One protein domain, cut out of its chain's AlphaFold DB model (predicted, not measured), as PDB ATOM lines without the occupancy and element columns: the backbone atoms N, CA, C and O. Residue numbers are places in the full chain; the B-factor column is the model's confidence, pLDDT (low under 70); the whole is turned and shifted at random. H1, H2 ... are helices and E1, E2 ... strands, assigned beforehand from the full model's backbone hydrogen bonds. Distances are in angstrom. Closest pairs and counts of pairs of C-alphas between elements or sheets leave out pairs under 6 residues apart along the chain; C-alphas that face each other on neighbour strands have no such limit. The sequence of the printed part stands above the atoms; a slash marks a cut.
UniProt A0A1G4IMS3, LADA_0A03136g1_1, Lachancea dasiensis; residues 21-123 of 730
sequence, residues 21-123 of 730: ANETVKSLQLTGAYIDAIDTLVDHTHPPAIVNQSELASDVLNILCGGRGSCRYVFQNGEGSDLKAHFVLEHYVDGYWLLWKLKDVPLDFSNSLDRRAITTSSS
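Overview. This is residues 21 to 123 of the 730 residues of the protein "LADA_0A03136g1_1" of Lachancea dasiensis (UniProt A0A1G4IMS3). A strongly twisted and curved sheet of five strands makes the body, with the short helix H2 over one face, along E3 and near the edge strand E1. H1, at the start of the printed part, only grazes the sheet, while H3 sits off it, outside E1, and is followed by a tail with no named element, residues 113 to 123. The printed part has 103 residues with three named helices and five named strands, in the order H1 E1 E2 H2 E3 E4 E5 H3; the sheet runs E1 E3 E4 E5 E2, all antiparallel. The class is mixed, helices and strands, with under half of the residues in named elements. The whole is compact, with a radius of gyration of the C-alphas of 13.2 A and spans of 38 by 30 by 25 A.

Along the chain. H1 is residues 21 to 24, 5.7 A long, and begins at C-alpha 21 (272.876, 198.460, 301.811). E1, residues 28 to 34, is 16.6 A long, and E2, residues 49 to 52, is 10.0 A long. H2 is residues 58 to 64, 9.8 A long, with C-alpha 58 at (263.192, 195.983, 288.094). E3, residues 72 to 77, measures 16.3 A, E4, residues 86 to 91, 16.8 A, and E5, residues 96 to 101, 16.5 A. H3, residues 109 to 112, is 5.1 A long and ends at C-alpha 112 (252.420, 218.108, 300.656).

Arrangement. E3, E4 and E5 form a meander, each strand the antiparallel neighbour of the one before; E3 and E4 are a hairpin, as are E4 and E5. N 73 and O 89 are 2.9 A apart, and N 90 and O 98 are 3.0 A apart, both within hydrogen-bond range. The edge strand E1 is antiparallel to E3, at 153 degrees, with N 31 and O 74 2.8 A apart. The other edge strand, E2, is antiparallel to E5, at 147 degrees, with N 51 and O 97 2.9 A apart. H2 is on the sheet at a height over the sheet of 9.1 A, over E3, and runs along the strands, at 21 degrees to E3 on the local plane. The closest C-alphas of E1 and H2 are those of Leu 28 and Val 60, 7.6 A apart. H1 only grazes the sheet, with residues 21 to 24; its closest C-alpha pair with E3 is Thr 24 and Asn 77, 7.1 A. H3 is not on the sheet; its closest C-alpha pair with E1 is Ser 110 and Thr 31, 7.3 A. H1, H2 and H3 are apart from one another. In H2 every O i to N i+4 pair is within hydrogen-bond range; H1 and H3 are too short for such a pair.

Size, cuts and confidence. The two C-alphas farthest apart are those of Asp 82 and Ser 122, 40.0 A. The printed part has no cut. The link from E1 to E2, residues 35 to 48, is long. The mean pLDDT of the printed part is 73.8; it is under 70 at residues 21 to 25, 36 to 39, 78 to 83 and 105 to 123.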
ATOM      1  N   ALA A  21     273.568 197.640 302.809       54.97
ATOM      2  CA  ALA A  21     272.876 198.460 301.811       54.97
ATOM      3  C   ALA A  21     272.017 197.609 300.851       54.97
ATOM      4  O   ALA A  21     270.942 198.032 300.434       54.97
ATOM      5  N   ASN A  22     272.443 196.379 300.548       56.06
ATOM      6  CA  ASN A  22     271.902 195.583 299.437       56.06
ATOM      7  C   ASN A  22     270.589 194.840 299.774       56.06
ATOM      8  O   ASN A  22     270.006 194.174 298.911       56.06
ATOM      9  N   GLU A  23     270.110 194.943 301.016       59.47
ATOM     10  CA  GLU A  23     268.771 194.492 301.417       59.47
ATOM     11  C   GLU A  23     267.758 195.645 301.366       59.47
ATOM     12  O   GLU A  23     266.709 195.499 300.740       59.47
ATOM     13  N   THR A  24     268.107 196.825 301.899       64.06
ATOM     14  CA  THR A  24     267.198 197.990 301.994       64.06
ATOM     15  C   THR A  24     266.744 198.560 300.644       64.06
ATOM     16  O   THR A  24     265.734 199.254 300.575       64.06
ATOM     17  N   VAL A  25     267.457 198.243 299.560       66.62
ATOM     18  CA  VAL A  25     267.138 198.668 298.187       66.62
ATOM     19  C   VAL A  25     265.971 197.880 297.559       66.62
ATOM     20  O   VAL A  25     265.335 198.365 296.622       66.62
ATOM     21  N   LYS A  26     265.648 196.681 298.063       70.38
ATOM     22  CA  LYS A  26     264.687 195.761 297.415       70.38
ATOM     23  C   LYS A  26     263.216 196.074 297.705       70.38
ATOM     24  O   LYS A  26     262.354 195.674 296.928       70.38
ATOM     25  N   SER A  27     262.932 196.810 298.778       76.69
ATOM     26  CA  SER A  27     261.585 197.117 299.288       76.69
ATOM     27  C   SER A  27     261.241 198.618 299.252       76.69
ATOM     28  O   SER A  27     260.423 199.117 300.028       76.69
ATOM     29  N   LEU A  28     261.854 199.356 298.320       82.56
ATOM     30  CA  LEU A  28     261.664 200.798 298.136       82.56
ATOM     31  C   LEU A  28     260.375 201.138 297.363       82.56
ATOM     32  O   LEU A  28     260.259 200.880 296.165       82.56
ATOM     33  N   GLN A  29     259.436 201.826 298.016       84.56
ATOM     34  CA  GLN A  29     258.235 202.382 297.385       84.56
ATOM     35  C   GLN A  29     258.454 203.848 296.976       84.56
ATOM     36  O   GLN A  29     258.827 204.682 297.803       84.56
ATOM     37  N   LEU A  30     258.184 204.201 295.712       83.44
ATOM     38  CA  LEU A  30     258.316 205.584 295.231       83.44
ATOM     39  C   LEU A  30     257.297 206.514 295.914       83.44
ATOM     40  O   LEU A  30     256.085 206.377 295.731       83.44
ATOM     41  N   THR A  31     257.802 207.523 296.623       82.56
ATOM     42  CA  THR A  31     257.004 208.630 297.169       82.56
ATOM     43  C   THR A  31     256.772 209.709 296.104       82.56
ATOM     44  O   THR A  31     255.628 210.098 295.865       82.56
ATOM     45  N   GLY A  32     257.828 210.135 295.398       82.12
ATOM     46  CA  GLY A  32     257.742 211.139 294.329       82.12
ATOM     47  C   GLY A  32     259.079 211.422 293.631       82.12
ATOM     48  O   GLY A  32     260.088 210.791 293.937       82.12
ATOM     49  N   ALA A  33     259.092 212.372 292.694       81.62
ATOM     50  CA  ALA A  33     260.285 212.775 291.942       81.62
ATOM     51  C   ALA A  33     260.350 214.302 291.779       81.62
ATOM     52  O   ALA A  33     259.332 214.944 291.519       81.62
ATOM     53  N   TYR A  34     261.548 214.871 291.935       78.75
ATOM     54  CA  TYR A  34     261.774 216.303 292.149       78.75
ATOM     55  C   TYR A  34     262.940 216.824 291.308       78.75
ATOM     56  O   TYR A  34     263.880 216.091 291.006       78.75
ATOM     57  N   ILE A  35     262.854 218.098 290.924       73.50
ATOM     58  CA  ILE A  35     263.907 218.833 290.201       73.50
ATOM     59  C   ILE A  35     264.568 219.849 291.143       73.50
ATOM     60  O   ILE A  35     265.783 220.013 291.118       73.50
ATOM     61  N   ASP A  36     263.774 220.497 291.998       68.12
ATOM     62  CA  ASP A  36     264.254 221.468 292.979       68.12
ATOM     63  C   ASP A  36     264.892 220.785 294.207       68.12
ATOM     64  O   ASP A  36     264.570 219.645 294.560       68.12
ATOM     65  N   ALA A  37     265.823 221.487 294.858       56.22
ATOM     66  CA  ALA A  37     266.719 220.919 295.862       56.22
ATOM     67  C   ALA A  37     266.022 220.503 297.176       56.22
ATOM     68  O   ALA A  37     265.429 221.319 297.879       56.22
ATOM     69  N   ILE A  38     266.194 219.229 297.550       67.94
ATOM     70  CA  ILE A  38     265.781 218.635 298.839       67.94
ATOM     71  C   ILE A  38     266.899 218.775 299.905       67.94
ATOM     72  O   ILE A  38     266.763 218.300 301.027       67.94
ATOM     73  N   ASP A  39     268.003 219.461 299.585       66.88
ATOM     74  CA  ASP A  39     269.265 219.494 300.352       66.88
ATOM     75  C   ASP A  39     269.104 219.817 301.850       66.88
ATOM     76  O   ASP A  39     269.828 219.279 302.683       66.88
ATOM     77  N   THR A  40     268.113 220.629 302.230       76.69
ATOM     78  CA  THR A  40     267.820 220.956 303.638       76.69
ATOM     79  C   THR A  40     267.363 219.760 304.484       76.69
ATOM     80  O   THR A  40     267.446 219.820 305.712       76.69
ATOM     81  N   LEU A  41     266.900 218.678 303.851       76.50
ATOM     82  CA  LEU A  41     266.430 217.442 304.483       76.50
ATOM     83  C   LEU A  41     267.418 216.271 304.329       76.50
ATOM     84  O   LEU A  41     267.221 215.229 304.956       76.50
ATOM     85  N   VAL A  42     268.478 216.418 303.528       82.69
ATOM     86  CA  VAL A  42     269.490 215.371 303.311       82.69
ATOM     87  C   VAL A  42     270.381 215.214 304.547       82.69
ATOM     88  O   VAL A  42     270.830 216.189 305.157       82.69
ATOM     89  N   ASP A  43     270.653 213.966 304.934       81.31
ATOM     90  CA  ASP A  43     271.499 213.660 306.083       81.31
ATOM     91  C   ASP A  43     272.992 213.624 305.742       81.31
ATOM     92  O   ASP A  43     273.626 212.574 305.704       81.31
ATOM     93  N   HIS A  44     273.576 214.811 305.559       82.12
ATOM     94  CA  HIS A  44     275.018 214.991 305.350       82.12
ATOM     95  C   HIS A  44     275.912 214.534 306.528       82.12
ATOM     96  O   HIS A  44     277.127 214.711 306.456       82.12
ATOM     97  N   THR A  45     275.365 213.978 307.621       84.19
ATOM     98  CA  THR A  45     276.188 213.337 308.670       84.19
ATOM     99  C   THR A  45     276.706 211.957 308.251       84.19
ATOM    100  O   THR A  45     277.668 211.457 308.837       84.19
ATOM    101  N   HIS A  46     276.127 211.372 307.200       80.50
ATOM    102  CA  HIS A  46     276.572 210.129 306.583       80.50
ATOM    103  C   HIS A  46     276.927 210.356 305.101       80.50
ATOM    104  O   HIS A  46     276.262 211.146 304.425       80.50
ATOM    105  N   PRO A  47     277.960 209.682 304.559       83.25
ATOM    106  CA  PRO A  47     278.231 209.709 303.124       83.25
ATOM    107  C   PRO A  47     277.110 208.987 302.349       83.25
ATOM    108  O   PRO A  47     276.522 208.040 302.881       83.25
ATOM    109  N   PRO A  48     276.816 209.387 301.096       88.44
ATOM    110  CA  PRO A  48     275.883 208.652 300.247       88.44
ATOM    111  C   PRO A  48     276.436 207.261 299.929       88.44
ATOM    112  O   PRO A  48     277.638 207.099 299.696       88.44
ATOM    113  N   ALA A  49     275.560 206.260 299.870       89.31
ATOM    114  CA  ALA A  49     275.929 204.955 299.332       89.31
ATOM    115  C   ALA A  49     275.881 205.002 297.797       89.31
ATOM    116  O   ALA A  49     274.957 205.576 297.221       89.31
ATOM    117  N   ILE A  50     276.867 204.398 297.137       87.62
ATOM    118  CA  ILE A  50     276.863 204.213 295.683       87.62
ATOM    119  C   ILE A  50     276.198 202.864 295.396       87.62
ATOM    120  O   ILE A  50     276.639 201.849 295.927       87.62
ATOM    121  N   VAL A  51     275.159 202.862 294.562       88.56
ATOM    122  CA  VAL A  51     274.402 201.669 294.152       88.56
ATOM    123  C   VAL A  51     274.524 201.502 292.637       88.56
ATOM    124  O   VAL A  51     274.395 202.478 291.896       88.56
ATOM    125  N   ASN A  52     274.778 200.289 292.150       87.44
ATOM    126  CA  ASN A  52     274.810 200.000 290.717       87.44
ATOM    127  C   ASN A  52     273.382 199.799 290.167       87.44
ATOM    128  O   ASN A  52     272.523 199.233 290.845       87.44
ATOM    129  N   GLN A  53     273.117 200.191 288.915       85.69
ATOM    130  CA  GLN A  53     271.846 199.913 288.236       85.69
ATOM    131  C   GLN A  53     271.453 198.425 288.282       85.69
ATOM    132  O   GLN A  53     270.267 198.124 288.363       85.69
ATOM    133  N   SER A  54     272.414 197.492 288.286       86.25
ATOM    134  CA  SER A  54     272.153 196.050 288.404       86.25
ATOM    135  C   SER A  54     271.697 195.582 289.794       86.25
ATOM    136  O   SER A  54     271.255 194.444 289.930       86.25
ATOM    137  N   GLU A  55     271.834 196.413 290.831       83.75
ATOM    138  CA  GLU A  55     271.431 196.104 292.215       83.75
ATOM    139  C   GLU A  55     270.025 196.637 292.555       83.75
ATOM    140  O   GLU A  55     269.418 196.214 293.541       83.75
ATOM    141  N   LEU A  56     269.490 197.546 291.732       84.44
ATOM    142  CA  LEU A  56     268.141 198.096 291.862       84.44
ATOM    143  C   LEU A  56     267.084 197.094 291.362       84.44
ATOM    144  O   LEU A  56     267.258 196.428 290.342       84.44
ATOM    145  N   ALA A  57     265.940 197.029 292.048       85.31
ATOM    146  CA  ALA A  57     264.809 196.206 291.616       85.31
ATOM    147  C   ALA A  57     264.250 196.664 290.252       85.31
ATOM    148  O   ALA A  57     264.194 197.864 289.969       85.31
ATOM    149  N   SER A  58     263.759 195.723 289.434       80.31
ATOM    150  CA  SER A  58     263.192 195.983 288.094       80.31
ATOM    151  C   SER A  58     262.157 197.105 288.075       80.31
ATOM    152  O   SER A  58     262.112 197.914 287.151       80.31
ATOM    153  N   ASP A  59     261.337 197.175 289.115       81.00
ATOM    154  CA  ASP A  59     260.192 198.076 289.183       81.00
ATOM    155  C   ASP A  59     260.645 199.504 289.519       81.00
ATOM    156  O   ASP A  59     260.119 200.476 288.974       81.00
ATOM    157  N   VAL A  60     261.706 199.624 290.326       82.94
ATOM    158  CA  VAL A  60     262.434 200.877 290.565       82.94
ATOM    159  C   VAL A  60     263.137 201.321 289.279       82.94
ATOM    160  O   VAL A  60     262.998 202.472 288.877       82.94
ATOM    161  N   LEU A  61     263.813 200.412 288.570       81.50
ATOM    162  CA  LEU A  61     264.466 200.714 287.291       81.50
ATOM    163  C   LEU A  61     263.487 201.216 286.224       81.50
ATOM    164  O   LEU A  61     263.778 202.202 285.551       81.50
ATOM    165  N   ASN A  62     262.310 200.602 286.101       80.94
ATOM    166  CA  ASN A  62     261.269 201.036 285.165       80.94
ATOM    167  C   ASN A  62     260.781 202.471 285.449       80.94
ATOM    168  O   ASN A  62     260.489 203.220 284.516       80.94
ATOM    169  N   ILE A  63     260.732 202.875 286.722       82.06
ATOM    170  CA  ILE A  63     260.410 204.247 287.142       82.06
ATOM    171  C   ILE A  63     261.553 205.209 286.786       82.06
ATOM    172  O   ILE A  63     261.312 206.262 286.193       82.06
ATOM    173  N   LEU A  64     262.791 204.851 287.134       82.25
ATOM    174  CA  LEU A  64     263.971 205.703 286.960       82.25
ATOM    175  C   LEU A  64     264.306 205.936 285.476       82.25
ATOM    176  O   LEU A  64     264.506 207.077 285.062       82.25
ATOM    177  N   CYS A  65     264.276 204.882 284.656       77.44
ATOM    178  CA  CYS A  65     264.488 204.955 283.206       77.44
ATOM    179  C   CYS A  65     263.393 205.745 282.461       77.44
ATOM    180  O   CYS A  65     263.608 206.159 281.323       77.44
ATOM    181  N   GLY A  66     262.219 205.949 283.075       71.56
ATOM    182  CA  GLY A  66     261.118 206.733 282.505       71.56
ATOM    183  C   GLY A  66     261.193 208.243 282.769       71.56
ATOM    184  O   GLY A  66     260.425 209.001 282.171       71.56
ATOM    185  N   GLY A  67     262.074 208.693 283.668       70.31
ATOM    186  CA  GLY A  67     262.191 210.096 284.071       70.31
ATOM    187  C   GLY A  67     263.358 210.850 283.419       70.31
ATOM    188  O   GLY A  67     263.915 210.441 282.402       70.31
ATOM    189  N   ARG A  68     263.725 212.006 283.991       70.81
ATOM    190  CA  ARG A  68     264.898 212.785 283.555       70.81
ATOM    191  C   ARG A  68     266.106 212.434 284.425       70.81
ATOM    192  O   ARG A  68     265.963 212.304 285.638       70.81
ATOM    193  N   GLY A  69     267.298 212.385 283.826       70.81
ATOM    194  CA  GLY A  69     268.562 212.171 284.549       70.81
ATOM    195  C   GLY A  69     268.960 213.310 285.500       70.81
ATOM    196  O   GLY A  69     269.863 213.140 286.303       70.81
ATOM    197  N   SER A  70     268.275 214.458 285.440       73.69
ATOM    198  CA  SER A  70     268.424 215.573 286.388       73.69
ATOM    199  C   SER A  70     267.379 215.566 287.515       73.69
ATOM    200  O   SER A  70     267.308 216.526 288.277       73.69
ATOM    201  N   CYS A  71     266.511 214.548 287.592       82.00
ATOM    202  CA  CYS A  71     265.557 214.403 288.691       82.00
ATOM    203  C   CYS A  71     266.168 213.609 289.852       82.00
ATOM    204  O   CYS A  71     266.899 212.640 289.652       82.00
ATOM    205  N   ARG A  72     265.766 213.976 291.068       87.50
ATOM    206  CA  ARG A  72     265.994 213.233 292.308       87.50
ATOM    207  C   ARG A  72     264.708 212.521 292.714       87.50
ATOM    208  O   ARG A  72     263.633 213.122 292.694       87.50
ATOM    209  N   TYR A  73     264.800 211.250 293.080       86.94
ATOM    210  CA  TYR A  73     263.646 210.382 293.316       86.94
ATOM    211  C   TYR A  73     263.569 210.017 294.797       86.94
ATOM    212  O   TYR A  73     264.522 209.475 295.349       86.94
ATOM    213  N   VAL A  74     262.447 210.324 295.448       87.62
ATOM    214  CA  VAL A  74     262.233 210.048 296.876       87.62
ATOM    215  C   VAL A  74     261.522 208.711 297.029       87.62
ATOM    216  O   VAL A  74     260.433 208.514 296.479       87.62
ATOM    217  N   PHE A  75     262.115 207.820 297.816       87.19
ATOM    218  CA  PHE A  75     261.577 206.506 298.152       87.19
ATOM    219  C   PHE A  75     261.377 206.362 299.665       87.19
ATOM    220  O   PHE A  75     262.108 206.946 300.465       87.19
ATOM    221  N   GLN A  76     260.401 205.546 300.049       87.12
ATOM    222  CA  GLN A  76     260.125 205.119 301.419       87.12
ATOM    223  C   GLN A  76     260.389 203.612 301.510       87.12
ATOM    224  O   GLN A  76     259.945 202.867 300.635       87.12
ATOM    225  N   ASN A  77     261.099 203.152 302.544       85.06
ATOM    226  CA  ASN A  77     261.220 201.715 302.803       85.06
ATOM    227  C   ASN A  77     259.858 201.167 303.281       85.06
ATOM    228  O   ASN A  77     259.251 201.731 304.194       85.06
ATOM    229  N   GLY A  78     259.367 200.105 302.637       66.44
ATOM    230  CA  GLY A  78     258.076 199.487 302.938       66.44
ATOM    231  C   GLY A  78     258.076 198.472 304.089       66.44
ATOM    232  O   GLY A  78     256.996 198.090 304.539       66.44
ATOM    233  N   GLU A  79     259.236 198.015 304.570       61.44
ATOM    234  CA  GLU A  79     259.312 196.844 305.455       61.44
ATOM    235  C   GLU A  79     259.374 197.164 306.959       61.44
ATOM    236  O   GLU A  79     260.392 197.584 307.512       61.44
ATOM    237  N   GLY A  80     258.263 196.853 307.636       55.78
ATOM    238  CA  GLY A  80     258.234 196.163 308.935       55.78
ATOM    239  C   GLY A  80     258.737 196.884 310.191       55.78
ATOM    240  O   GLY A  80     258.579 196.335 311.277       55.78
ATOM    241  N   SER A  81     259.320 198.075 310.079       52.44
ATOM    242  CA  SER A  81     259.894 198.826 311.204       52.44
ATOM    243  C   SER A  81     259.129 200.124 311.480       52.44
ATOM    244  O   SER A  81     258.698 200.816 310.559       52.44
ATOM    245  N   ASP A  82     258.984 200.480 312.762       55.03
ATOM    246  CA  ASP A  82     258.183 201.633 313.219       55.03
ATOM    247  C   ASP A  82     258.736 203.009 312.785       55.03
ATOM    248  O   ASP A  82     258.093 204.041 312.986       55.03
ATOM    249  N   LEU A  83     259.921 203.042 312.169       63.03
ATOM    250  CA  LEU A  83     260.575 204.245 311.664       63.03
ATOM    251  C   LEU A  83     260.651 204.196 310.135       63.03
ATOM    252  O   LEU A  83     261.558 203.600 309.556       63.03
ATOM    253  N   LYS A  84     259.704 204.877 309.478       74.81
ATOM    254  CA  LYS A  84     259.644 205.034 308.016       74.81
ATOM    255  C   LYS A  84     260.826 205.851 307.482       74.81
ATOM    256  O   LYS A  84     260.711 207.051 307.226       74.81
ATOM    257  N   ALA A  85     261.961 205.187 307.293       82.00
ATOM    258  CA  ALA A  85     263.132 205.759 306.647       82.00
ATOM    259  C   ALA A  85     262.806 206.165 305.201       82.00
ATOM    260  O   ALA A  85     262.238 205.384 304.427       82.00
ATOM    261  N   HIS A  86     263.182 207.394 304.848       86.56
ATOM    262  CA  HIS A  86     263.079 207.921 303.493       86.56
ATOM    263  C   HIS A  86     264.477 208.106 302.898       86.56
ATOM    264  O   HIS A  86     265.424 208.490 303.592       86.56
ATOM    265  N   PHE A  87     264.583 207.865 301.598       87.69
ATOM    266  CA  PHE A  87     265.826 207.922 300.841       87.69
ATOM    267  C   PHE A  87     265.643 208.758 299.576       87.69
ATOM    268  O   PHE A  87     264.547 208.804 299.013       87.69
ATOM    269  N   VAL A  88     266.719 209.387 299.106       89.88
ATOM    270  CA  VAL A  88     266.775 210.031 297.790       89.88
ATOM    271  C   VAL A  88     267.741 209.257 296.906       89.88
ATOM    272  O   VAL A  88     268.907 209.107 297.259       89.88
ATOM    273  N   LEU A  89     267.257 208.802 295.754       89.12
ATOM    274  CA  LEU A  89     268.076 208.275 294.668       89.12
ATOM    275  C   LEU A  89     268.325 209.382 293.640       89.12
ATOM    276  O   LEU A  89     267.391 209.979 293.098       89.12
ATOM    277  N   GLU A  90     269.597 209.656 293.386       89.38
ATOM    278  CA  GLU A  90     270.089 210.649 292.432       89.38
ATOM    279  C   GLU A  90     270.936 209.946 291.364       89.38
ATOM    280  O   GLU A  90     271.786 209.115 291.685       89.38
ATOM    281  N   HIS A  91     270.673 210.239 290.088       86.94
ATOM    282  CA  HIS A  91     271.348 209.582 288.967       86.94
ATOM    283  C   HIS A  91     272.820 210.007 288.906       86.94
ATOM    284  O   HIS A  91     273.124 211.181 288.692       86.94
ATOM    285  N   TYR A  92     273.734 209.048 289.035       79.88
ATOM    286  CA  TYR A  92     275.169 209.263 288.883       79.88
ATOM    287  C   TYR A  92     275.651 208.796 287.500       79.88
ATOM    288  O   TYR A  92     274.870 208.360 286.656       79.88
ATOM    289  N   VAL A  93     276.935 208.968 287.203       79.81
ATOM    290  CA  VAL A  93     277.484 208.668 285.872       79.81
ATOM    291  C   VAL A  93     277.487 207.151 285.604       79.81
ATOM    292  O   VAL A  93     277.642 206.362 286.530       79.81
ATOM    293  N   ASP A  94     277.305 206.753 284.339       78.56
ATOM    294  CA  ASP A  94     277.437 205.370 283.830       78.56
ATOM    295  C   ASP A  94     276.620 204.300 284.589       78.56
ATOM    296  O   ASP A  94     277.114 203.232 284.932       78.56
ATOM    297  N   GLY A  95     275.349 204.591 284.892       81.81
ATOM    298  CA  GLY A  95     274.452 203.629 285.551       81.81
ATOM    299  C   GLY A  95     274.704 203.445 287.053       81.81
ATOM    300  O   GLY A  95     274.104 202.574 287.679       81.81
ATOM    301  N   TYR A  96     275.543 204.267 287.675       86.19
ATOM    302  CA  TYR A  96     275.610 204.344 289.131       86.19
ATOM    303  C   TYR A  96     274.541 205.305 289.676       86.19
ATOM    304  O   TYR A  96     274.069 206.205 288.981       86.19
ATOM    305  N   TRP A  97     274.157 205.127 290.937       88.38
ATOM    306  CA  TRP A  97     273.180 205.964 291.637       88.38
ATOM    307  C   TRP A  97     273.701 206.334 293.024       88.38
ATOM    308  O   TRP A  97     274.269 205.493 293.720       88.38
ATOM    309  N   LEU A  98     273.486 207.585 293.438       89.25
ATOM    310  CA  LEU A  98     273.740 208.023 294.810       89.25
ATOM    311  C   LEU A  98     272.473 207.833 295.643       89.25
ATOM    312  O   LEU A  98     271.433 208.425 295.350       89.25
ATOM    313  N   LEU A  99     272.578 207.012 296.685       90.62
ATOM    314  CA  LEU A  99     271.544 206.774 297.682       90.62
ATOM    315  C   LEU A  99     271.837 207.629 298.922       90.62
ATOM    316  O   LEU A  99     272.698 207.305 299.743       90.62
ATOM    317  N   TRP A 100     271.098 208.727 299.057       90.31
ATOM    318  CA  TRP A 100     271.130 209.605 300.221       90.31
ATOM    319  C   TRP A 100     270.065 209.191 301.241       90.31
ATOM    320  O   TRP A 100     268.919 208.918 300.880       90.31
ATOM    321  N   LYS A 101     270.406 209.223 302.530       88.62
ATOM    322  CA  LYS A 101     269.438 209.115 303.630       88.62
ATOM    323  C   LYS A 101     268.842 210.497 303.927       88.62
ATOM    324  O   LYS A 101     269.569 211.492 303.925       88.62
ATOM    325  N   LEU A 102     267.539 210.572 304.194       85.62
ATOM    326  CA  LEU A 102     266.892 211.794 304.686       85.62
ATOM    327  C   LEU A 102     266.867 211.821 306.222       85.62
ATOM    328  O   LEU A 102     266.754 210.780 306.871       85.62
ATOM    329  N   LYS A 103     266.958 213.026 306.793       83.75
ATOM    330  CA  LYS A 103     266.696 213.285 308.219       83.75
ATOM    331  C   LYS A 103     265.205 213.121 308.514       83.75
ATOM    332  O   LYS A 103     264.401 213.164 307.586       83.75
ATOM    333  N   ASP A 104     264.849 212.959 309.789       72.81
ATOM    334  CA  ASP A 104     263.485 212.645 310.239       72.81
ATOM    335  C   ASP A 104     262.418 213.537 309.583       72.81
ATOM    336  O   ASP A 104     262.254 214.717 309.904       72.81
ATOM    337  N   VAL A 105     261.708 212.950 308.619       68.31
ATOM    338  CA  VAL A 105     260.743 213.644 307.767       68.31
ATOM    339  C   VAL A 105     259.430 213.815 308.542       68.31
ATOM    340  O   VAL A 105     258.855 212.809 308.965       68.31
ATOM    341  N   PRO A 106     258.903 215.045 308.716       67.00
ATOM    342  CA  PRO A 106     257.606 215.251 309.355       67.00
ATOM    343  C   PRO A 106     256.490 214.491 308.629       67.00
ATOM    344  O   PRO A 106     256.424 214.510 307.401       67.00
ATOM    345  N   LEU A 107     255.578 213.870 309.382       57.84
ATOM    346  CA  LEU A 107     254.495 213.026 308.845       57.84
ATOM    347  C   LEU A 107     253.592 213.736 307.816       57.84
ATOM    348  O   LEU A 107     253.037 213.082 306.938       57.84
ATOM    349  N   ASP A 108     253.483 215.065 307.875       57.00
ATOM    350  CA  ASP A 108     252.714 215.863 306.911       57.00
ATOM    351  C   ASP A 108     253.386 215.992 305.529       57.00
ATOM    352  O   ASP A 108     252.718 216.321 304.546       57.00
ATOM    353  N   PHE A 109     254.693 215.722 305.417       61.84
ATOM    354  CA  PHE A 109     255.461 215.912 304.182       61.84
ATOM    355  C   PHE A 109     254.924 215.036 303.040       61.84
ATOM    356  O   PHE A 109     254.725 215.517 301.927       61.84
ATOM    357  N   SER A 110     254.561 213.777 303.311       55.34
ATOM    358  CA  SER A 110     253.989 212.884 302.289       55.34
ATOM    359  C   SER A 110     252.653 213.371 301.711       55.34
ATOM    360  O   SER A 110     252.273 212.928 300.631       55.34
ATOM    361  N   ASN A 111     251.954 214.282 302.399       52.19
ATOM    362  CA  ASN A 111     250.699 214.877 301.936       52.19
ATOM    363  C   ASN A 111     250.906 216.212 301.195       52.19
ATOM    364  O   ASN A 111     250.033 216.619 300.431       52.19
ATOM    365  N   SER A 112     252.044 216.891 301.394       50.81
ATOM    366  CA  SER A 112     252.420 218.108 300.656       50.81
ATOM    367  C   SER A 112     253.261 217.833 299.403       50.81
ATOM    368  O   SER A 112     253.443 218.731 298.579       50.81
ATOM    369  N   LEU A 113     253.733 216.592 299.221       54.00
ATOM    370  CA  LEU A 113     254.447 216.117 298.035       54.00
ATOM    371  C   LEU A 113     253.513 216.005 296.811       54.00
ATOM    372  O   LEU A 113     253.101 214.925 296.389       54.00
ATOM    373  N   ASP A 114     253.206 217.164 296.222       47.69
ATOM    374  CA  ASP A 114     252.430 217.335 294.991       47.69
ATOM    375  C   ASP A 114     252.958 216.416 293.871       47.69
ATOM    376  O   ASP A 114     254.080 216.580 293.378       47.69
ATOM    377  N   ARG A 115     252.155 215.412 293.482       50.03
ATOM    378  CA  ARG A 115     252.500 214.400 292.465       50.03
ATOM    379  C   ARG A 115     252.482 215.009 291.060       50.03
ATOM    380  O   ARG A 115     251.619 214.712 290.232       50.03
ATOM    381  N   ARG A 116     253.491 215.827 290.759       49.59
ATOM    382  CA  ARG A 116     253.774 216.316 289.406       49.59
ATOM    383  C   ARG A 116     254.198 215.156 288.514       49.59
ATOM    384  O   ARG A 116     255.375 214.821 288.419       49.59
ATOM    385  N   ALA A 117     253.218 214.544 287.852       42.72
ATOM    386  CA  ALA A 117     253.454 213.540 286.825       42.72
ATOM    387  C   ALA A 117     254.425 214.105 285.774       42.72
ATOM    388  O   ALA A 117     254.125 215.105 285.117       42.72
ATOM    389  N   ILE A 118     255.595 213.473 285.638       50.31
ATOM    390  CA  ILE A 118     256.628 213.891 284.688       50.31
ATOM    391  C   ILE A 118     256.064 213.696 283.280       50.31
ATOM    392  O   ILE A 118     255.980 212.581 282.771       50.31
ATOM    393  N   THR A 119     255.648 214.791 282.645       41.94
ATOM    394  CA  THR A 119     255.177 214.748 281.260       41.94
ATOM    395  C   THR A 119     256.367 214.492 280.342       41.94
ATOM    396  O   THR A 119     257.374 215.208 280.385       41.94
ATOM    397  N   THR A 120     256.252 213.434 279.536       44.28
ATOM    398  CA  THR A 120     257.315 212.804 278.739       44.28
ATOM    399  C   THR A 120     257.805 213.696 277.595       44.28
ATOM    400  O   THR A 120     257.547 213.489 276.413       44.28
ATOM    401  N   SER A 121     258.551 214.723 277.983       44.00
ATOM    402  CA  SER A 121     259.278 215.648 277.126       44.00
ATOM    403  C   SER A 121     260.681 215.086 276.895       44.00
ATOM    404  O   SER A 121     261.529 215.110 277.790       44.00
ATOM    405  N   SER A 122     260.893 214.529 275.699       48.22
ATOM    406  CA  SER A 122     262.089 213.783 275.292       48.22
ATOM    407  C   SER A 122     263.371 214.603 275.464       48.22
ATOM    408  O   SER A 122     263.757 215.412 274.622       48.22
ATOM    409  N   SER A 123     264.029 214.375 276.600       45.09
ATOM    410  CA  SER A 123     265.263 215.042 277.007       45.09
ATOM    411  C   SER A 123     266.472 214.276 276.455       45.09
ATOM    412  O   SER A 123     266.435 213.057 276.318       45.09
TER     413      SER A 123